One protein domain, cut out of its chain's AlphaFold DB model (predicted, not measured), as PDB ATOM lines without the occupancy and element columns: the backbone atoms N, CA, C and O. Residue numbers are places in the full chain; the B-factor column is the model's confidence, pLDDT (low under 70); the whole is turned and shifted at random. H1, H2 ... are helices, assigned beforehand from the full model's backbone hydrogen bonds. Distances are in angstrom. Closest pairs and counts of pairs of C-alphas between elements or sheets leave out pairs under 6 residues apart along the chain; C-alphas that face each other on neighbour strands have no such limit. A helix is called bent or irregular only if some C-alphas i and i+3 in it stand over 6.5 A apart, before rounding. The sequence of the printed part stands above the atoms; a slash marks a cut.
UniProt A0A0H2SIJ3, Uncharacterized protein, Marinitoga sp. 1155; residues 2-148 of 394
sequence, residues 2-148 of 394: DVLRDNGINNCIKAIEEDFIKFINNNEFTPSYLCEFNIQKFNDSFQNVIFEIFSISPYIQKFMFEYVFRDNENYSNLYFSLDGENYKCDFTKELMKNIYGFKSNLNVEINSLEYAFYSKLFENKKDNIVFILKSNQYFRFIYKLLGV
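AT A GLANCE: This is residues 2 to 148 of the 394 residues of an uncharacterized protein of Marinitoga sp. 1155 (UniProt A0A0H2SIJ3). The helices form an irregular cluster in which the pairs that touch are crossed: long H1 crosses H2 and H2 crosses H4, while H5 touches both H3 and H7 in a second run of contacts, and H6 touches no helix but is near H4, H5 and H7. H1's residues 2 to 7 stick out at one end, and long stretches without a named element link H1 to H2, H3 to H4 and H4 to H5. The printed part has 147 residues with helices H1 to H7 in that order and no named strand; its class is all helix. It is compact, with a radius of gyration of the C-alphas of 15.8 A and spans of 48, 34 and 26 A.

HOW THE PARTS SIT: Start with H1, residues 2 to 26, whose residues 9 to 17 alone touch H2, residues 44 to 55. Look at the closest C-alphas, Ile 13 and Phe 54, 6.0 A apart; the tilt is steep, 58 degrees, the same way. H3, residues 58 to 69, is close to H1 but not clearly touching: the closest C-alphas, Glu 17 and Ile 60, are 6.6 A apart. H4, residues 90 to 99, touches residues 51 to 55 of H2 at a steep tilt of 57 degrees, opposite ways; its closest C-alphas there are Ser 55 and Lys 93, 5.3 A. H5, residues 112 to 123, touches residues 64 to 68 of H3, closest at C-alphas Val 68 and Phe 117, 5.4 A, at a steep tilt of 52 degrees. H6, residues 127 to 133, touches no helix, but H4 and H6 are near each other. H7, residues 140 to 146, touches residues 119 to 123 of H5, closest at C-alphas Glu 123 and Leu 146, 6.9 A. H1 and H7 are apart. In H1, H2, H3, H4, H5 and H7 every O i to N i+4 pair is within hydrogen-bond range; in H6, 2 of 3 are.

IN THESE COORDINATES: Find C-alpha 2 at (59.301, 16.428, 69.718); from there H1 runs 35.9 A to C-alpha 26 at (34.004, 0.425, 49.915). H2 and H3 each measure 16.4 A, H4 14.2 A and H5 16.6 A from first to last C-alpha. H6 and H7 have seven residues each, and H7 ends at C-alpha 146, (37.972, -4.330, 30.185).

THE WHOLE: The two C-alphas farthest apart, Asp 2 and Val 148, are 54.1 A apart. The printed part has no cut. The links H1 to H2, H3 to H4 and H4 to H5 are long. The mean pLDDT of the printed part is 70.3; look for values under 70 at residues 2 to 9, 27 to 45, 58, 69 to 87, 125 to 129 and 147 to 148.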
ATOM      1  N   ASP A   2      59.059  17.355  70.839       37.97
ATOM      2  CA  ASP A   2      59.301  16.428  69.718       37.97
ATOM      3  C   ASP A   2      58.424  15.163  69.762       37.97
ATOM      4  O   ASP A   2      57.794  14.822  68.771       37.97
ATOM      5  N   VAL A   3      58.195  14.585  70.948       31.14
ATOM      6  CA  VAL A   3      57.297  13.420  71.137       31.14
ATOM      7  C   VAL A   3      55.831  13.708  70.750       31.14
ATOM      8  O   VAL A   3      55.103  12.818  70.320       31.14
ATOM      9  N   LEU A   4      55.379  14.964  70.865       34.38
ATOM     10  CA  LEU A   4      54.031  15.374  70.443       34.38
ATOM     11  C   LEU A   4      53.951  15.639  68.928       34.38
ATOM     12  O   LEU A   4      52.880  15.471  68.348       34.38
ATOM     13  N   ARG A   5      55.067  16.013  68.281       48.19
ATOM     14  CA  ARG A   5      55.157  16.164  66.818       48.19
ATOM     15  C   ARG A   5      55.207  14.807  66.115       48.19
ATOM     16  O   ARG A   5      54.478  14.621  65.142       48.19
ATOM     17  N   ASP A   6      55.963  13.852  66.653       53.53
ATOM     18  CA  ASP A   6      56.086  12.498  66.091       53.53
ATOM     19  C   ASP A   6      54.763  11.719  66.167       53.53
ATOM     20  O   ASP A   6      54.361  11.059  65.208       53.53
ATOM     21  N   ASN A   7      54.013  11.870  67.267       60.84
ATOM     22  CA  ASN A   7      52.677  11.281  67.399       60.84
ATOM     23  C   ASN A   7      51.665  11.893  66.416       60.84
ATOM     24  O   ASN A   7      50.803  11.183  65.904       60.84
ATOM     25  N   GLY A   8      51.779  13.190  66.112       65.12
ATOM     26  CA  GLY A   8      50.913  13.862  65.142       65.12
ATOM     27  C   GLY A   8      51.124  13.362  63.710       65.12
ATOM     28  O   GLY A   8      50.154  13.035  63.029       65.12
ATOM     29  N   ILE A   9      52.384  13.243  63.276       69.31
ATOM     30  CA  ILE A   9      52.740  12.760  61.931       69.31
ATOM     31  C   ILE A   9      52.299  11.304  61.742       69.31
ATOM     32  O   ILE A   9      51.635  10.992  60.754       69.31
ATOM     33  N   ASN A  10      52.591  10.430  62.710       71.19
ATOM     34  CA  ASN A  10      52.209   9.017  62.641       71.19
ATOM     35  C   ASN A  10      50.688   8.819  62.615       71.19
ATOM     36  O   ASN A  10      50.191   7.986  61.859       71.19
ATOM     37  N   ASN A  11      49.937   9.614  63.385       74.06
ATOM     38  CA  ASN A  11      48.473   9.580  63.352       74.06
ATOM     39  C   ASN A  11      47.917  10.039  61.996       74.06
ATOM     40  O   ASN A  11      46.958   9.444  61.508       74.06
ATOM     41  N   CYS A  12      48.529  11.051  61.369       75.62
ATOM     42  CA  CYS A  12      48.138  11.495  60.029       75.62
ATOM     43  C   CYS A  12      48.416  10.414  58.979       75.62
ATOM     44  O   CYS A  12      47.535  10.097  58.187       75.62
ATOM     45  N   ILE A  13      49.607   9.805  58.999       78.62
ATOM     46  CA  ILE A  13      49.957   8.719  58.072       78.62
ATOM     47  C   ILE A  13      48.964   7.569  58.220       78.62
ATOM     48  O   ILE A  13      48.358   7.167  57.233       78.62
ATOM     49  N   LYS A  14      48.718   7.105  59.451       83.31
ATOM     50  CA  LYS A  14      47.779   6.010  59.714       83.31
ATOM     51  C   LYS A  14      46.357   6.329  59.243       83.31
ATOM     52  O   LYS A  14      45.691   5.470  58.678       83.31
ATOM     53  N   ALA A  15      45.899   7.566  59.429       82.56
ATOM     54  CA  ALA A  15      44.601   7.997  58.919       82.56
ATOM     55  C   ALA A  15      44.546   7.955  57.380       82.56
ATOM     56  O   ALA A  15      43.588   7.417  56.832       82.56
ATOM     57  N   ILE A  16      45.585   8.436  56.686       84.19
ATOM     58  CA  ILE A  16      45.676   8.368  55.215       84.19
ATOM     59  C   ILE A  16      45.709   6.912  54.731       84.19
ATOM     60  O   ILE A  16      45.095   6.580  53.717       84.19
ATOM     61  N   GLU A  17      46.398   6.026  55.451       86.38
ATOM     62  CA  GLU A  17      46.444   4.595  55.144       86.38
ATOM     63  C   GLU A  17      45.069   3.927  55.267       86.38
ATOM     64  O   GLU A  17      44.641   3.195  54.370       86.38
ATOM     65  N   GLU A  18      44.358   4.193  56.363       86.38
ATOM     66  CA  GLU A  18      43.001   3.690  56.588       86.38
ATOM     67  C   GLU A  18      42.018   4.238  55.546       86.38
ATOM     68  O   GLU A  18      41.187   3.484  55.031       86.38
ATOM     69  N   ASP A  19      42.133   5.521  55.202       84.88
ATOM     70  CA  ASP A  19      41.311   6.168  54.180       84.88
ATOM     71  C   ASP A  19      41.576   5.577  52.795       84.88
ATOM     72  O   ASP A  19      40.624   5.292  52.069       84.88
ATOM     73  N   PHE A  20      42.840   5.303  52.445       86.88
ATOM     74  CA  PHE A  20      43.176   4.587  51.216       86.88
ATOM     75  C   PHE A  20      42.497   3.217  51.179       86.88
ATOM     76  O   PHE A  20      41.799   2.898  50.221       86.88
ATOM     77  N   ILE A  21      42.628   2.407  52.231       85.75
ATOM     78  CA  ILE A  21      42.042   1.059  52.254       85.75
ATOM     79  C   ILE A  21      40.512   1.108  52.174       85.75
ATOM     80  O   ILE A  21      39.912   0.322  51.434       85.75
ATOM     81  N   LYS A  22      39.869   2.029  52.901       82.44
ATOM     82  CA  LYS A  22      38.414   2.242  52.826       82.44
ATOM     83  C   LYS A  22      37.990   2.655  51.424       82.44
ATOM     84  O   LYS A  22      37.061   2.056  50.884       82.44
ATOM     85  N   PHE A  23      38.705   3.599  50.819       80.81
ATOM     86  CA  PHE A  23      38.466   4.050  49.453       80.81
ATOM     87  C   PHE A  23      38.538   2.886  48.454       80.81
ATOM     88  O   PHE A  23      37.628   2.708  47.642       80.81
ATOM     89  N   ILE A  24      39.561   2.033  48.568       81.31
ATOM     90  CA  ILE A  24      39.724   0.841  47.728       81.31
ATOM     91  C   ILE A  24      38.594  -0.186  47.948       81.31
ATOM     92  O   ILE A  24      38.067  -0.760  46.988       81.31
ATOM     93  N   ASN A  25      38.217  -0.449  49.201       78.00
ATOM     94  CA  ASN A  25      37.280  -1.522  49.535       78.00
ATOM     95  C   ASN A  25      35.811  -1.131  49.342       78.00
ATOM     96  O   ASN A  25      35.047  -1.936  48.804       78.00
ATOM     97  N   ASN A  26      35.414   0.083  49.718       70.75
ATOM     98  CA  ASN A  26      34.004   0.425  49.915       70.75
ATOM     99  C   ASN A  26      33.464   1.462  48.925       70.75
ATOM    100  O   ASN A  26      32.272   1.730  48.965       70.75
ATOM    101  N   ASN A  27      34.287   2.036  48.033       63.56
ATOM    102  CA  ASN A  27      33.903   3.161  47.157       63.56
ATOM    103  C   ASN A  27      33.351   4.397  47.905       63.56
ATOM    104  O   ASN A  27      32.970   5.375  47.267       63.56
ATOM    105  N   GLU A  28      33.328   4.394  49.231       58.94
ATOM    106  CA  GLU A  28      32.955   5.532  50.054       58.94
ATOM    107  C   GLU A  28      34.222   6.306  50.389       58.94
ATOM    108  O   GLU A  28      35.221   5.731  50.832       58.94
ATOM    109  N   PHE A  29      34.187   7.614  50.150       60.31
ATOM    110  CA  PHE A  29      35.258   8.501  50.563       60.31
ATOM    111  C   PHE A  29      34.699   9.610  51.439       60.31
ATOM    112  O   PHE A  29      34.019  10.521  50.968       60.31
ATOM    113  N   THR A  30      35.052   9.526  52.713       61.28
ATOM    114  CA  THR A  30      34.972  10.633  53.655       61.28
ATOM    115  C   THR A  30      36.372  10.728  54.246       61.28
ATOM    116  O   THR A  30      36.742   9.816  54.991       61.28
ATOM    117  N   PRO A  31      37.185  11.736  53.873       63.97
ATOM    118  CA  PRO A  31      38.516  11.876  54.442       63.97
ATOM    119  C   PRO A  31      38.385  11.926  55.959       63.97
ATOM    120  O   PRO A  31      37.524  12.621  56.501       63.97
ATOM    121  N   SER A  32      39.198  11.139  56.653       63.38
ATOM    122  CA  SER A  32      39.159  11.085  58.101       63.38
ATOM    123  C   SER A  32      39.496  12.456  58.676       63.38
ATOM    124  O   SER A  32      40.572  13.013  58.437       63.38
ATOM    125  N   TYR A  33      38.598  12.958  59.525       53.06
ATOM    126  CA  TYR A  33      38.763  14.191  60.298       53.06
ATOM    127  C   TYR A  33      40.027  14.190  61.181       53.06
ATOM    128  O   TYR A  33      40.475  15.246  61.627       53.06
ATOM    129  N   LEU A  34      40.659  13.028  61.405       53.28
ATOM    130  CA  LEU A  34      41.965  12.935  62.070       53.28
ATOM    131  C   LEU A  34      43.071  13.677  61.295       53.28
ATOM    132  O   LEU A  34      43.974  14.227  61.921       53.28
ATOM    133  N   CYS A  35      42.972  13.756  59.961       55.72
ATOM    134  CA  CYS A  35      43.839  14.584  59.110       55.72
ATOM    135  C   CYS A  35      43.320  16.023  58.921       55.72
ATOM    136  O   CYS A  35      44.061  16.893  58.464       55.72
ATOM    137  N   GLU A  36      42.069  16.311  59.300       48.06
ATOM    138  CA  GLU A  36      41.513  17.672  59.305       48.06
ATOM    139  C   GLU A  36      42.002  18.529  60.478       48.06
ATOM    140  O   GLU A  36      41.727  19.731  60.517       48.06
ATOM    141  N   PHE A  37      42.822  17.980  61.383       44.66
ATOM    142  CA  PHE A  37      43.741  18.797  62.175       44.66
ATOM    143  C   PHE A  37      44.763  19.471  61.229       44.66
ATOM    144  O   PHE A  37      45.937  19.125  61.171       44.66
ATOM    145  N   ASN A  38      44.301  20.503  60.517       48.62
ATOM    146  CA  ASN A  38      45.065  21.558  59.866       48.62
ATOM    147  C   ASN A  38      45.903  21.238  58.618       48.62
ATOM    148  O   ASN A  38      46.783  22.044  58.333       48.62
ATOM    149  N   ILE A  39      45.651  20.212  57.792       49.62
ATOM    150  CA  ILE A  39      46.402  20.110  56.514       49.62
ATOM    151  C   ILE A  39      46.314  21.422  55.697       49.62
ATOM    152  O   ILE A  39      47.337  21.895  55.219       49.62
ATOM    153  N   GLN A  40      45.165  22.108  55.675       48.50
ATOM    154  CA  GLN A  40      45.028  23.444  55.061       48.50
ATOM    155  C   GLN A  40      45.747  24.600  55.793       48.50
ATOM    156  O   GLN A  40      45.975  25.639  55.180       48.50
ATOM    157  N   LYS A  41      46.103  24.466  57.082       46.41
ATOM    158  CA  LYS A  41      46.893  25.475  57.828       46.41
ATOM    159  C   LYS A  41      48.382  25.129  57.932       46.41
ATOM    160  O   LYS A  41      49.157  25.943  58.432       46.41
ATOM    161  N   PHE A  42      48.790  23.942  57.495       58.19
ATOM    162  CA  PHE A  42      50.192  23.569  57.387       58.19
ATOM    163  C   PHE A  42      50.759  24.038  56.043       58.19
ATOM    164  O   PHE A  42      50.129  23.878  55.003       58.19
ATOM    165  N   ASN A  43      51.968  24.605  56.075       62.41
ATOM    166  CA  ASN A  43      52.756  24.942  54.885       62.41
ATOM    167  C   ASN A  43      52.919  23.695  53.991       62.41
ATOM    168  O   ASN A  43      53.178  22.605  54.510       62.41
ATOM    169  N   ASP A  44      52.831  23.874  52.670       66.31
ATOM    170  CA  ASP A  44      53.067  22.881  51.603       66.31
ATOM    171  C   ASP A  44      54.232  21.914  51.887       66.31
ATOM    172  O   ASP A  44      54.177  20.727  51.567       66.31
ATOM    173  N   SER A  45      55.289  22.398  52.541       66.69
ATOM    174  CA  SER A  45      56.461  21.610  52.940       66.69
ATOM    175  C   SER A  45      56.103  20.441  53.863       66.69
ATOM    176  O   SER A  45      56.589  19.330  53.674       66.69
ATOM    177  N   PHE A  46      55.229  20.665  54.843       72.19
ATOM    178  CA  PHE A  46      54.809  19.634  55.793       72.19
ATOM    179  C   PHE A  46      53.840  18.632  55.152       72.19
ATOM    180  O   PHE A  46      53.947  17.431  55.388       72.19
ATOM    181  N   GLN A  47      52.950  19.110  54.276       72.94
ATOM    182  CA  GLN A  47      52.057  18.247  53.494       72.94
ATOM    183  C   GLN A  47      52.858  17.295  52.597       72.94
ATOM    184  O   GLN A  47      52.591  16.093  52.555       72.94
ATOM    185  N   ASN A  48      53.878  17.827  51.918       73.81
ATOM    186  CA  ASN A  48      54.767  17.034  51.080       73.81
ATOM    187  C   ASN A  48      55.486  15.954  51.889       73.81
ATOM    188  O   ASN A  48      55.541  14.823  51.422       73.81
ATOM    189  N   VAL A  49      55.953  16.255  53.107       78.25
ATOM    190  CA  VAL A  49      56.572  15.257  53.995       78.25
ATOM    191  C   VAL A  49      55.594  14.133  54.350       78.25
ATOM    192  O   VAL A  49      55.960  12.968  54.233       78.25
ATOM    193  N   ILE A  50      54.348  14.444  54.721       78.94
ATOM    194  CA  ILE A  50      53.349  13.416  55.073       78.94
ATOM    195  C   ILE A  50      53.080  12.475  53.891       78.94
ATOM    196  O   ILE A  50      53.165  11.256  54.036       78.94
ATOM    197  N   PHE A  51      52.783  13.029  52.713       83.00
ATOM    198  CA  PHE A  51      52.503  12.225  51.521       83.00
ATOM    199  C   PHE A  51      53.731  11.452  51.033       83.00
ATOM    200  O   PHE A  51      53.604  10.351  50.498       83.00
ATOM    201  N   GLU A  52      54.924  12.004  51.229       80.75
ATOM    202  CA  GLU A  52      56.167  11.304  50.939       80.75
ATOM    203  C   GLU A  52      56.347  10.090  51.860       80.75
ATOM    204  O   GLU A  52      56.649   9.004  51.367       80.75
ATOM    205  N   ILE A  53      56.069  10.222  53.162       74.38
ATOM    206  CA  ILE A  53      56.124   9.087  54.097       74.38
ATOM    207  C   ILE A  53      55.055   8.041  53.752       74.38
ATOM    208  O   ILE A  53      55.351   6.848  53.731       74.38
ATOM    209  N   PHE A  54      53.839   8.467  53.395       81.69
ATOM    210  CA  PHE A  54      52.797   7.559  52.905       81.69
ATOM    211  C   PHE A  54      53.256   6.759  51.674       81.69
ATOM    212  O   PHE A  54      53.024   5.554  51.601       81.69
ATOM    213  N   SER A  55      53.958   7.390  50.727       79.88
ATOM    214  CA  SER A  55      54.419   6.721  49.499       79.88
ATOM    215  C   SER A  55      55.405   5.577  49.746       79.88
ATOM    216  O   SER A  55      55.492   4.650  48.944       79.88
ATOM    217  N   ILE A  56      56.122   5.617  50.869       74.94
ATOM    218  CA  ILE A  56      57.040   4.558  51.298       74.94
ATOM    219  C   ILE A  56      56.442   3.685  52.412       74.94
ATOM    220  O   ILE A  56      57.166   2.877  52.993       74.94
ATOM    221  N   SER A  57      55.144   3.828  52.716       73.00
ATOM    222  CA  SER A  57      54.473   3.048  53.757       73.00
ATOM    223  C   SER A  57      54.544   1.547  53.447       73.00
ATOM    224  O   SER A  57      53.962   1.086  52.454       73.00
ATOM    225  N   PRO A  58      55.169   0.742  54.326       66.88
ATOM    226  CA  PRO A  58      55.215  -0.703  54.141       66.88
ATOM    227  C   PRO A  58      53.839  -1.358  54.273       66.88
ATOM    228  O   PRO A  58      53.582  -2.393  53.658       66.88
ATOM    229  N   TYR A  59      52.947  -0.763  55.070       71.88
ATOM    230  CA  TYR A  59      51.591  -1.266  55.255       71.88
ATOM    231  C   TYR A  59      50.786  -1.171  53.956       71.88
ATOM    232  O   TYR A  59      50.155  -2.147  53.549       71.88
ATOM    233  N   ILE A  60      50.881  -0.039  53.253       78.00
ATOM    234  CA  ILE A  60      50.177   0.185  51.984       78.00
ATOM    235  C   ILE A  60      50.732  -0.690  50.873       78.00
ATOM    236  O   ILE A  60      49.962  -1.328  50.156       78.00
ATOM    237  N   GLN A  61      52.055  -0.792  50.766       75.00
ATOM    238  CA  GLN A  61      52.689  -1.683  49.797       75.00
ATOM    239  C   GLN A  61      52.274  -3.140  50.026       75.00
ATOM    240  O   GLN A  61      51.919  -3.836  49.073       75.00
ATOM    241  N   LYS A  62      52.238  -3.588  51.289       72.81
ATOM    242  CA  LYS A  62      51.752  -4.922  51.655       72.81
ATOM    243  C   LYS A  62      50.276  -5.108  51.309       72.81
ATOM    244  O   LYS A  62      49.928  -6.131  50.732       72.81
ATOM    245  N   PHE A  63      49.421  -4.134  51.611       77.69
ATOM    246  CA  PHE A  63      48.005  -4.187  51.251       77.69
ATOM    247  C   PHE A  63      47.810  -4.303  49.733       77.69
ATOM    248  O   PHE A  63      47.074  -5.174  49.271       77.69
ATOM    249  N   MET A  64      48.498  -3.467  48.948       81.50
ATOM    250  CA  MET A  64      48.447  -3.509  47.485       81.50
ATOM    251  C   MET A  64      48.922  -4.859  46.954       81.50
ATOM    252  O   MET A  64      48.292  -5.444  46.074       81.50
ATOM    253  N   PHE A  65      50.007  -5.377  47.527       74.88
ATOM    254  CA  PHE A  65      50.534  -6.689  47.205       74.88
ATOM    255  C   PHE A  65      49.501  -7.790  47.486       74.88
ATOM    256  O   PHE A  65      49.105  -8.521  46.580       74.88
ATOM    257  N   GLU A  66      49.016  -7.894  48.724       72.31
ATOM    258  CA  GLU A  66      48.017  -8.892  49.113       72.31
ATOM    259  C   GLU A  66      46.782  -8.798  48.218       72.31
ATOM    260  O   GLU A  66      46.295  -9.820  47.736       72.31
ATOM    261  N   TYR A  67      46.335  -7.581  47.902       77.69
ATOM    262  CA  TYR A  67      45.234  -7.355  46.978       77.69
ATOM    263  C   TYR A  67      45.510  -7.948  45.595       77.69
ATOM    264  O   TYR A  67      44.656  -8.671  45.085       77.69
ATOM    265  N   VAL A  68      46.683  -7.709  44.995       72.25
ATOM    266  CA  VAL A  68      47.072  -8.271  43.685       72.25
ATOM    267  C   VAL A  68      47.029  -9.802  43.697       72.25
ATOM    268  O   VAL A  68      46.464 -10.409  42.784       72.25
ATOM    269  N   PHE A  69      47.521 -10.436  44.760       67.75
ATOM    270  CA  PHE A  69      47.755 -11.885  44.780       67.75
ATOM    271  C   PHE A  69      46.685 -12.725  45.487       67.75
ATOM    272  O   PHE A  69      46.769 -13.948  45.452       67.75
ATOM    273  N   ARG A  70      45.647 -12.109  46.069       62.31
ATOM    274  CA  ARG A  70      44.607 -12.818  46.840       62.31
ATOM    275  C   ARG A  70      43.846 -13.923  46.082       62.31
ATOM    276  O   ARG A  70      43.441 -14.879  46.724       62.31
ATOM    277  N   ASP A  71      43.662 -13.812  44.756       51.09
ATOM    278  CA  ASP A  71      42.612 -14.570  44.033       51.09
ATOM    279  C   ASP A  71      42.909 -14.960  42.556       51.09
ATOM    280  O   ASP A  71      41.953 -15.191  41.818       51.09
ATOM    281  N   ASN A  72      44.146 -14.950  42.016       50.56
ATOM    282  CA  ASN A  72      44.276 -14.960  40.538       50.56
ATOM    283  C   ASN A  72      45.459 -15.726  39.907       50.56
ATOM    284  O   ASN A  72      46.588 -15.669  40.385       50.56
ATOM    285  N   GLU A  73      45.156 -16.350  38.761       48.59
ATOM    286  CA  GLU A  73      46.007 -17.155  37.864       48.59
ATOM    287  C   GLU A  73      46.771 -16.302  36.823       48.59
ATOM    288  O   GLU A  73      47.696 -16.777  36.172       48.59
ATOM    289  N   ASN A  74      46.384 -15.029  36.638       51.03
ATOM    290  CA  ASN A  74      46.930 -14.133  35.597       51.03
ATOM    291  C   ASN A  74      48.108 -13.255  36.060       51.03
ATOM    292  O   ASN A  74      48.704 -12.534  35.255       51.03
ATOM    293  N   TYR A  75      48.415 -13.273  37.356       56.12
ATOM    294  CA  TYR A  75      49.433 -12.431  37.974       56.12
ATOM    295  C   TYR A  75      50.570 -13.339  38.422       56.12
ATOM    296  O   TYR A  75      50.391 -14.184  39.298       56.12
ATOM    297  N   SER A  76      51.740 -13.188  37.805       48.44
ATOM    298  CA  SER A  76      52.925 -13.931  38.226       48.44
ATOM    299  C   SER A  76      53.328 -13.452  39.615       48.44
ATOM    300  O   SER A  76      53.521 -12.252  39.820       48.44
ATOM    301  N   ASN A  77      53.442 -14.372  40.574       42.56
ATOM    302  CA  ASN A  77      53.890 -14.058  41.926       42.56
ATOM    303  C   ASN A  77      55.394 -13.742  41.922       42.56
ATOM    304  O   ASN A  77      56.229 -14.556  42.304       42.56
ATOM    305  N   LEU A  78      55.752 -12.556  41.428       40.16
ATOM    306  CA  LEU A  78      57.132 -12.097  41.269       40.16
ATOM    307  C   LEU A  78      57.686 -11.453  42.539       40.16
ATOM    308  O   LEU A  78      58.404 -10.452  42.462       40.16
ATOM    309  N   TYR A  79      57.426 -12.058  43.701       38.62
ATOM    310  CA  TYR A  79      58.073 -11.683  44.966       38.62
ATOM    311  C   TYR A  79      59.606 -11.555  44.836       38.62
ATOM    312  O   TYR A  79      60.235 -10.854  45.616       38.62
ATOM    313  N   PHE A  80      60.194 -12.212  43.829       32.94
ATOM    314  CA  PHE A  80      61.628 -12.346  43.609       32.94
ATOM    315  C   PHE A  80      62.284 -11.297  42.692       32.94
ATOM    316  O   PHE A  80      63.509 -11.255  42.627       32.94
ATOM    317  N   SER A  81      61.520 -10.475  41.959       38.47
ATOM    318  CA  SER A  81      62.098  -9.547  40.955       38.47
ATOM    319  C   SER A  81      62.162  -8.081  41.385       38.47
ATOM    320  O   SER A  81      62.570  -7.231  40.600       38.47
ATOM    321  N   LEU A  82      61.746  -7.784  42.615       42.47
ATOM    322  CA  LEU A  82      61.651  -6.415  43.118       42.47
ATOM    323  C   LEU A  82      62.899  -5.988  43.928       42.47
ATOM    324  O   LEU A  82      62.996  -4.838  44.354       42.47
ATOM    325  N   ASP A  83      63.882  -6.886  44.084       36.88
ATOM    326  CA  ASP A  83      65.194  -6.570  44.655       36.88
ATOM    327  C   ASP A  83      65.869  -5.450  43.838       36.88
ATOM    328  O   ASP A  83      66.285  -5.647  42.696       36.88
ATOM    329  N   GLY A  84      65.979  -4.262  44.440       36.09
ATOM    330  CA  GLY A  84      66.643  -3.092  43.856       36.09
ATOM    331  C   GLY A  84      65.729  -2.064  43.180       36.09
ATOM    332  O   GLY A  84      66.238  -1.043  42.718       36.09
ATOM    333  N   GLU A  85      64.407  -2.270  43.135       46.88
ATOM    334  CA  GLU A  85      63.479  -1.219  42.693       46.88
ATOM    335  C   GLU A  85      63.132  -0.267  43.848       46.88
ATOM    336  O   GLU A  85      62.958  -0.667  44.997       46.88
ATOM    337  N   ASN A  86      63.043   1.031  43.552       51.62
ATOM    338  CA  ASN A  86      62.601   2.023  44.524       51.62
ATOM    339  C   ASN A  86      61.085   1.848  44.735       51.62
ATOM    340  O   ASN A  86      60.295   2.285  43.903       51.62
ATOM    341  N   TYR A  87      60.674   1.186  45.823       60.78
ATOM    342  CA  TYR A  87      59.273   0.828  46.133       60.78
ATOM    343  C   TYR A  87      58.358   2.001  46.471       60.78
ATOM    344  O   TYR A  87      57.234   1.823  46.941       60.78
ATOM    345  N   LYS A  88      58.834   3.215  46.258       72.25
ATOM    346  CA  LYS A  88      58.035   4.401  46.446       72.25
ATOM    347  C   LYS A  88      56.804   4.335  45.539       72.25
ATOM    348  O   LYS A  88      56.916   4.286  44.314       72.25
ATOM    349  N   CYS A  89      55.625   4.314  46.149       82.00
ATOM    350  CA  CYS A  89      54.346   4.338  45.456       82.00
ATOM    351  C   CYS A  89      53.998   5.782  45.070       82.00
ATOM    352  O   CYS A  89      53.076   6.391  45.618       82.00
ATOM    353  N   ASP A  90      54.807   6.364  44.184       85.50
ATOM    354  CA  ASP A  90      54.673   7.756  43.760       85.50
ATOM    355  C   ASP A  90      53.351   8.015  43.026       85.50
ATOM    356  O   ASP A  90      52.740   9.066  43.223       85.50
ATOM    357  N   PHE A  91      52.860   7.055  42.240       89.25
ATOM    358  CA  PHE A  91      51.565   7.187  41.586       89.25
ATOM    359  C   PHE A  91      50.417   7.124  42.607       89.25
ATOM    360  O   PHE A  91      49.528   7.977  42.588       89.25
ATOM    361  N   THR A  92      50.458   6.177  43.551       89.25
ATOM    362  CA  THR A  92      49.493   6.079  44.659       89.25
ATOM    363  C   THR A  92      49.507   7.348  45.511       89.25
ATOM    364  O   THR A  92      48.450   7.835  45.906       89.25
ATOM    365  N   LYS A  93      50.683   7.939  45.757       89.44
ATOM    366  CA  LYS A  93      50.826   9.224  46.455       89.44
ATOM    367  C   LYS A  93      50.081  10.345  45.738       89.44
ATOM    368  O   LYS A  93      49.299  11.053  46.368       89.44
ATOM    369  N   GLU A  94      50.317  10.525  44.440       88.62
ATOM    370  CA  GLU A  94      49.655  11.584  43.666       88.62
ATOM    371  C   GLU A  94      48.148  11.321  43.508       88.62
ATOM    372  O   GLU A  94      47.353  12.263  43.508       88.62
ATOM    373  N   LEU A  95      47.722  10.056  43.461       87.19
ATOM    374  CA  LEU A  95      46.304   9.701  43.533       87.19
ATOM    375  C   LEU A  95      45.691  10.148  44.863       87.19
ATOM    376  O   LEU A  95      44.651  10.805  44.869       87.19
ATOM    377  N   MET A  96      46.350   9.843  45.980       85.94
ATOM    378  CA  MET A  96      45.877  10.245  47.301       85.94
ATOM    379  C   MET A  96      45.861  11.765  47.465       85.94
ATOM    380  O   MET A  96      44.888  12.305  47.982       85.94
ATOM    381  N   LYS A  97      46.851  12.492  46.939       84.88
ATOM    382  CA  LYS A  97      46.810  13.963  46.913       84.88
ATOM    383  C   LYS A  97      45.573  14.498  46.186       84.88
ATOM    384  O   LYS A  97      44.898  15.373  46.724       84.88
ATOM    385  N   ASN A  98      45.240  13.951  45.013       81.44
ATOM    386  CA  ASN A  98      44.026  14.330  44.280       81.44
ATOM    387  C   ASN A  98      42.752  14.039  45.084       81.44
ATOM    388  O   ASN A  98      41.846  14.867  45.112       81.44
ATOM    389  N   ILE A  99      42.692  12.885  45.755       79.94
ATOM    390  CA  ILE A  99      41.552  12.475  46.588       79.94
ATOM    391  C   ILE A  99      41.317  13.462  47.745       79.94
ATOM    392  O   ILE A  99      40.174  13.808  48.031       79.94
ATOM    393  N   TYR A 100      42.381  13.992  48.349       80.12
ATOM    394  CA  TYR A 100      42.291  15.039  49.377       80.12
ATOM    395  C   TYR A 100      42.127  16.466  48.802       80.12
ATOM    396  O   TYR A 100      42.178  17.443  49.547       80.12
ATOM    397  N   GLY A 101      41.916  16.616  47.489       77.19
ATOM    398  CA  GLY A 101      41.662  17.906  46.838       77.19
ATOM    399  C   GLY A 101      42.911  18.729  46.497       77.19
ATOM    400  O   GLY A 101      42.787  19.898  46.123       77.19
ATOM    401  N   PHE A 102      44.114  18.153  46.588       79.12
ATOM    402  CA  PHE A 102      45.354  18.834  46.211       79.12
ATOM    403  C   PHE A 102      45.631  18.724  44.710       79.12
ATOM    404  O   PHE A 102      45.558  17.643  44.119       79.12
ATOM    405  N   LYS A 103      46.048  19.840  44.094       73.69
ATOM    406  CA  LYS A 103      46.537  19.848  42.707       73.69
ATOM    407  C   LYS A 103      47.788  18.972  42.608       73.69
ATOM    408  O   LYS A 103      48.824  19.307  43.175       73.69
ATOM    409  N   SER A 104      47.690  17.865  41.886       75.50
ATOM    410  CA  SER A 104      48.764  16.881  41.733       75.50
ATOM    411  C   SER A 104      48.738  16.277  40.333       75.50
ATOM    412  O   SER A 104      47.700  16.256  39.668       75.50
ATOM    413  N   ASN A 105      49.900  15.843  39.844       74.06
ATOM    414  CA  ASN A 105      50.048  15.405  38.459       74.06
ATOM    415  C   ASN A 105      49.987  13.879  38.378       74.06
ATOM    416  O   ASN A 105      50.953  13.200  38.707       74.06
ATOM    417  N   LEU A 106      48.890  13.324  37.863       74.12
ATOM    418  CA  LEU A 106      48.764  11.874  37.660       74.12
ATOM    419  C   LEU A 106      49.615  11.328  36.498       74.12
ATOM    420  O   LEU A 106      49.557  10.137  36.210       74.12
ATOM    421  N   ASN A 107      50.423  12.153  35.827       74.75
ATOM    422  CA  ASN A 107      51.381  11.686  34.818       74.75
ATOM    423  C   ASN A 107      52.725  11.230  35.403       74.75
ATOM    424  O   ASN A 107      53.667  11.017  34.640       74.75
ATOM    425  N   VAL A 108      52.832  11.088  36.728       83.81
ATOM    426  CA  VAL A 108      54.017  10.505  37.362       83.81
ATOM    427  C   VAL A 108      54.203   9.056  36.909       83.81
ATOM    428  O   VAL A 108      53.245   8.344  36.598       83.81
ATOM    429  N   GLU A 109      55.468   8.650  36.797       81.62
ATOM    430  CA  GLU A 109      55.833   7.296  36.413       81.62
ATOM    431  C   GLU A 109      55.265   6.288  37.413       81.62
ATOM    432  O   GLU A 109      55.331   6.482  38.622       81.62
ATOM    433  N   ILE A 110      54.701   5.206  36.884       84.44
ATOM    434  CA  ILE A 110      54.112   4.141  37.683       84.44
ATOM    435  C   ILE A 110      55.058   2.946  37.757       84.44
ATOM    436  O   ILE A 110      55.634   2.524  36.742       84.44
ATOM    437  N   ASN A 111      55.205   2.384  38.955       82.56
ATOM    438  CA  ASN A 111      55.972   1.158  39.138       82.56
ATOM    439  C   ASN A 111      55.125  -0.089  38.809       82.56
ATOM    440  O   ASN A 111      53.901  -0.032  38.666       82.56
ATOM    441  N   SER A 112      55.771  -1.245  38.662       77.75
ATOM    442  CA  SER A 112      55.078  -2.471  38.252       77.75
ATOM    443  C   SER A 112      54.048  -2.978  39.276       77.75
ATOM    444  O   SER A 112      53.067  -3.602  38.866       77.75
ATOM    445  N   LEU A 113      54.231  -2.701  40.575       78.94
ATOM    446  CA  LEU A 113      53.294  -3.074  41.646       78.94
ATOM    447  C   LEU A 113      52.022  -2.232  41.601       78.94
ATOM    448  O   LEU A 113      50.925  -2.789  41.564       78.94
ATOM    449  N   GLU A 114      52.166  -0.911  41.552       86.75
ATOM    450  CA  GLU A 114      51.049   0.022  41.389       86.75
ATOM    451  C   GLU A 114      50.267  -0.303  40.119       86.75
ATOM    452  O   GLU A 114      49.040  -0.408  40.143       86.75
ATOM    453  N   TYR A 115      50.978  -0.561  39.022       86.12
ATOM    454  CA  TYR A 115      50.364  -0.928  37.757       86.12
ATOM    455  C   TYR A 115      49.499  -2.194  37.881       86.12
ATOM    456  O   TYR A 115      48.336  -2.201  37.465       86.12
ATOM    457  N   ALA A 116      50.035  -3.267  38.472       81.56
ATOM    458  CA  ALA A 116      49.297  -4.515  38.673       81.56
ATOM    459  C   ALA A 116      48.100  -4.335  39.620       81.56
ATOM    460  O   ALA A 116      47.009  -4.837  39.340       81.56
ATOM    461  N   PHE A 117      48.282  -3.581  40.701       86.06
ATOM    462  CA  PHE A 117      47.242  -3.288  41.683       86.06
ATOM    463  C   PHE A 117      46.043  -2.576  41.060       86.06
ATOM    464  O   PHE A 117      44.914  -3.065  41.152       86.06
ATOM    465  N   TYR A 118      46.277  -1.472  40.354       87.81
ATOM    466  CA  TYR A 118      45.199  -0.728  39.708       87.81
ATOM    467  C   TYR A 118      44.573  -1.499  38.542       87.81
ATOM    468  O   TYR A 118      43.358  -1.440  38.367       87.81
ATOM    469  N   SER A 119      45.347  -2.303  37.803       84.00
ATOM    470  CA  SER A 119      44.799  -3.220  36.790       84.00
ATOM    471  C   SER A 119      43.813  -4.220  37.401       84.00
ATOM    472  O   SER A 119      42.723  -4.414  36.864       84.00
ATOM    473  N   LYS A 120      44.141  -4.793  38.565       82.50
ATOM    474  CA  LYS A 120      43.239  -5.698  39.288       82.50
ATOM    475  C   LYS A 120      42.007  -4.982  39.837       82.50
ATOM    476  O   LYS A 120      40.907  -5.530  39.806       82.50
ATOM    477  N   LEU A 121      42.157  -3.739  40.294       81.81
ATOM    478  CA  LEU A 121      41.014  -2.914  40.694       81.81
ATOM    479  C   LEU A 121      40.044  -2.670  39.534       81.81
ATOM    480  O   LEU A 121      38.829  -2.730  39.738       81.81
ATOM    481  N   PHE A 122      40.562  -2.457  38.319       80.44
ATOM    482  CA  PHE A 122      39.727  -2.374  37.123       80.44
ATOM    483  C   PHE A 122      38.981  -3.683  36.841       80.44
ATOM    484  O   PHE A 122      37.792  -3.634  36.524       80.44
ATOM    485  N   GLU A 123      39.630  -4.847  36.977       76.81
ATOM    486  CA  GLU A 123      38.956  -6.150  36.817       76.81
ATOM    487  C   GLU A 123      37.775  -6.302  37.785       76.81
ATOM    488  O   GLU A 123      36.720  -6.817  37.410       76.81
ATOM    489  N   ASN A 124      37.941  -5.798  39.010       75.69
ATOM    490  CA  ASN A 124      36.955  -5.870  40.085       75.69
ATOM    491  C   ASN A 124      35.923  -4.720  40.067       75.69
ATOM    492  O   ASN A 124      35.156  -4.583  41.020       75.69
ATOM    493  N   LYS A 125      35.879  -3.916  38.989       66.75
ATOM    494  CA  LYS A 125      34.884  -2.856  38.714       66.75
ATOM    495  C   LYS A 125      34.649  -1.865  39.870       66.75
ATOM    496  O   LYS A 125      33.518  -1.630  40.289       66.75
ATOM    497  N   LYS A 126      35.714  -1.250  40.391       64.44
ATOM    498  CA  LYS A 126      35.610  -0.138  41.360       64.44
ATOM    499  C   LYS A 126      35.430   1.208  40.635       64.44
ATOM    500  O   LYS A 126      36.410   1.876  40.313       64.44
ATOM    501  N   ASP A 127      34.179   1.593  40.367       62.81
ATOM    502  CA  ASP A 127      33.799   2.726  39.491       62.81
ATOM    503  C   ASP A 127      34.475   4.083  39.803       62.81
ATOM    504  O   ASP A 127      34.763   4.857  38.886       62.81
ATOM    505  N   ASN A 128      34.809   4.366  41.065       63.06
ATOM    506  CA  ASN A 128      35.360   5.670  41.465       63.06
ATOM    507  C   ASN A 128      36.829   5.864  41.061       63.06
ATOM    508  O   ASN A 128      37.231   6.949  40.643       63.06
ATOM    509  N   ILE A 129      37.630   4.801  41.118       67.88
ATOM    510  CA  ILE A 129      39.035   4.831  40.686       67.88
ATOM    511  C   ILE A 129      39.107   4.809  39.161       67.88
ATOM    512  O   ILE A 129      39.916   5.508  38.549       67.88
ATOM    513  N   VAL A 130      38.208   4.045  38.541       70.50
ATOM    514  CA  VAL A 130      38.084   3.896  37.089       70.50
ATOM    515  C   VAL A 130      37.934   5.257  36.405       70.50
ATOM    516  O   VAL A 130      38.577   5.497  35.384       70.50
ATOM    517  N   PHE A 131      37.140   6.169  36.977       71.44
ATOM    518  CA  PHE A 131      36.966   7.515  36.430       71.44
ATOM    519  C   PHE A 131      38.273   8.323  36.386       71.44
ATOM    520  O   PHE A 131      38.515   9.011  35.396       71.44
ATOM    521  N   ILE A 132      39.111   8.217  37.421       71.62
ATOM    522  CA  ILE A 132      40.388   8.940  37.522       71.62
ATOM    523  C   ILE A 132      41.443   8.313  36.598       71.62
ATOM    524  O   ILE A 132      42.232   9.009  35.960       71.62
ATOM    525  N   LEU A 133      41.442   6.985  36.492       78.12
ATOM    526  CA  LEU A 133      42.468   6.247  35.764       78.12
ATOM    527  C   LEU A 133      42.179   6.088  34.261       78.12
ATOM    528  O   LEU A 133      43.119   5.880  33.497       78.12
ATOM    529  N   LYS A 134      40.925   6.212  33.797       78.19
ATOM    530  CA  LYS A 134      40.564   6.004  32.373       78.19
ATOM    531  C   LYS A 134      41.318   6.916  31.400       78.19
ATOM    532  O   LYS A 134      41.585   6.523  30.269       78.19
ATOM    533  N   SER A 135      41.639   8.138  31.827       75.81
ATOM    534  CA  SER A 135      42.359   9.135  31.027       75.81
ATOM    535  C   SER A 135      43.873   9.044  31.193       75.81
ATOM    536  O   SER A 135      44.607   9.781  30.540       75.81
ATOM    537  N   ASN A 136      44.359   8.155  32.061       86.62
ATOM    538  CA  ASN A 136      45.776   8.013  32.316       86.62
ATOM    539  C   ASN A 136      46.461   7.205  31.203       86.62
ATOM    540  O   ASN A 136      46.000   6.126  30.824       86.62
ATOM    541  N   GLN A 137      47.605   7.697  30.726       87.75
ATOM    542  CA  GLN A 137      48.397   7.062  29.667       87.75
ATOM    543  C   GLN A 137      48.791   5.604  29.956       87.75
ATOM    544  O   GLN A 137      49.015   4.840  29.019       87.75
ATOM    545  N   TYR A 138      48.877   5.200  31.224       87.75
ATOM    546  CA  TYR A 138      49.218   3.836  31.618       87.75
ATOM    547  C   TYR A 138      48.006   2.899  31.610       87.75
ATOM    548  O   TYR A 138      48.157   1.734  31.281       87.75
ATOM    549  N   PHE A 139      46.799   3.388  31.899       87.38
ATOM    550  CA  PHE A 139      45.625   2.527  32.111       87.38
ATOM    551  C   PHE A 139      44.569   2.596  31.017       87.38
ATOM    552  O   PHE A 139      43.672   1.755  30.977       87.38
ATOM    553  N   ARG A 140      44.666   3.566  30.112       87.06
ATOM    554  CA  ARG A 140      43.694   3.782  29.041       87.06
ATOM    555  C   ARG A 140      43.433   2.533  28.192       87.06
ATOM    556  O   ARG A 140      42.272   2.186  27.963       87.06
ATOM    557  N   PHE A 141      44.485   1.822  27.779       87.81
ATOM    558  CA  PHE A 141      44.338   0.556  27.054       87.81
ATOM    559  C   PHE A 141      43.600  -0.499  27.890       87.81
ATOM    560  O   PHE A 141      42.665  -1.130  27.402       87.81
ATOM    561  N   ILE A 142      43.980  -0.664  29.162       85.50
ATOM    562  CA  ILE A 142      43.363  -1.636  30.077       85.50
ATOM    563  C   ILE A 142      41.884  -1.325  30.277       85.50
ATOM    564  O   ILE A 142      41.049  -2.229  30.230       85.50
ATOM    565  N   TYR A 143      41.544  -0.047  30.432       82.62
ATOM    566  CA  TYR A 143      40.164   0.396  30.526       82.62
ATOM    567  C   TYR A 143      39.366   0.037  29.265       82.62
ATOM    568  O   TYR A 143      38.275  -0.517  29.384       82.62
ATOM    569  N   LYS A 144      39.907   0.266  28.059       83.69
ATOM    570  CA  LYS A 144      39.249  -0.157  26.808       83.69
ATOM    571  C   LYS A 144      39.098  -1.673  26.703       83.69
ATOM    572  O   LYS A 144      38.023  -2.161  26.356       83.69
ATOM    573  N   LEU A 145      40.150  -2.413  27.046       80.06
ATOM    574  CA  LEU A 145      40.168  -3.873  27.038       80.06
ATOM    575  C   LEU A 145      39.105  -4.458  27.981       80.06
ATOM    576  O   LEU A 145      38.398  -5.393  27.602       80.06
ATOM    577  N   LEU A 146      38.957  -3.901  29.186       72.81
ATOM    578  CA  LEU A 146      37.972  -4.330  30.185       72.81
ATOM    579  C   LEU A 146      36.568  -3.750  29.922       72.81
ATOM    580  O   LEU A 146      35.575  -4.405  30.234       72.81
ATOM    581  N   GLY A 147      36.471  -2.608  29.238       66.81
ATOM    582  CA  GLY A 147      35.247  -1.857  28.927       66.81
ATOM    583  C   GLY A 147      34.575  -2.184  27.580       66.81
ATOM    584  O   GLY A 147      34.296  -3.347  27.290       66.81
ATOM    585  N   VAL A 148      34.237  -1.144  26.801       54.19
ATOM    586  CA  VAL A 148      33.142  -1.161  25.799       54.19
ATOM    587  C   VAL A 148      33.598  -1.220  24.326       54.19
ATOM    588  O   VAL A 148      32.834  -1.702  23.497       54.19
TER     589      VAL A 148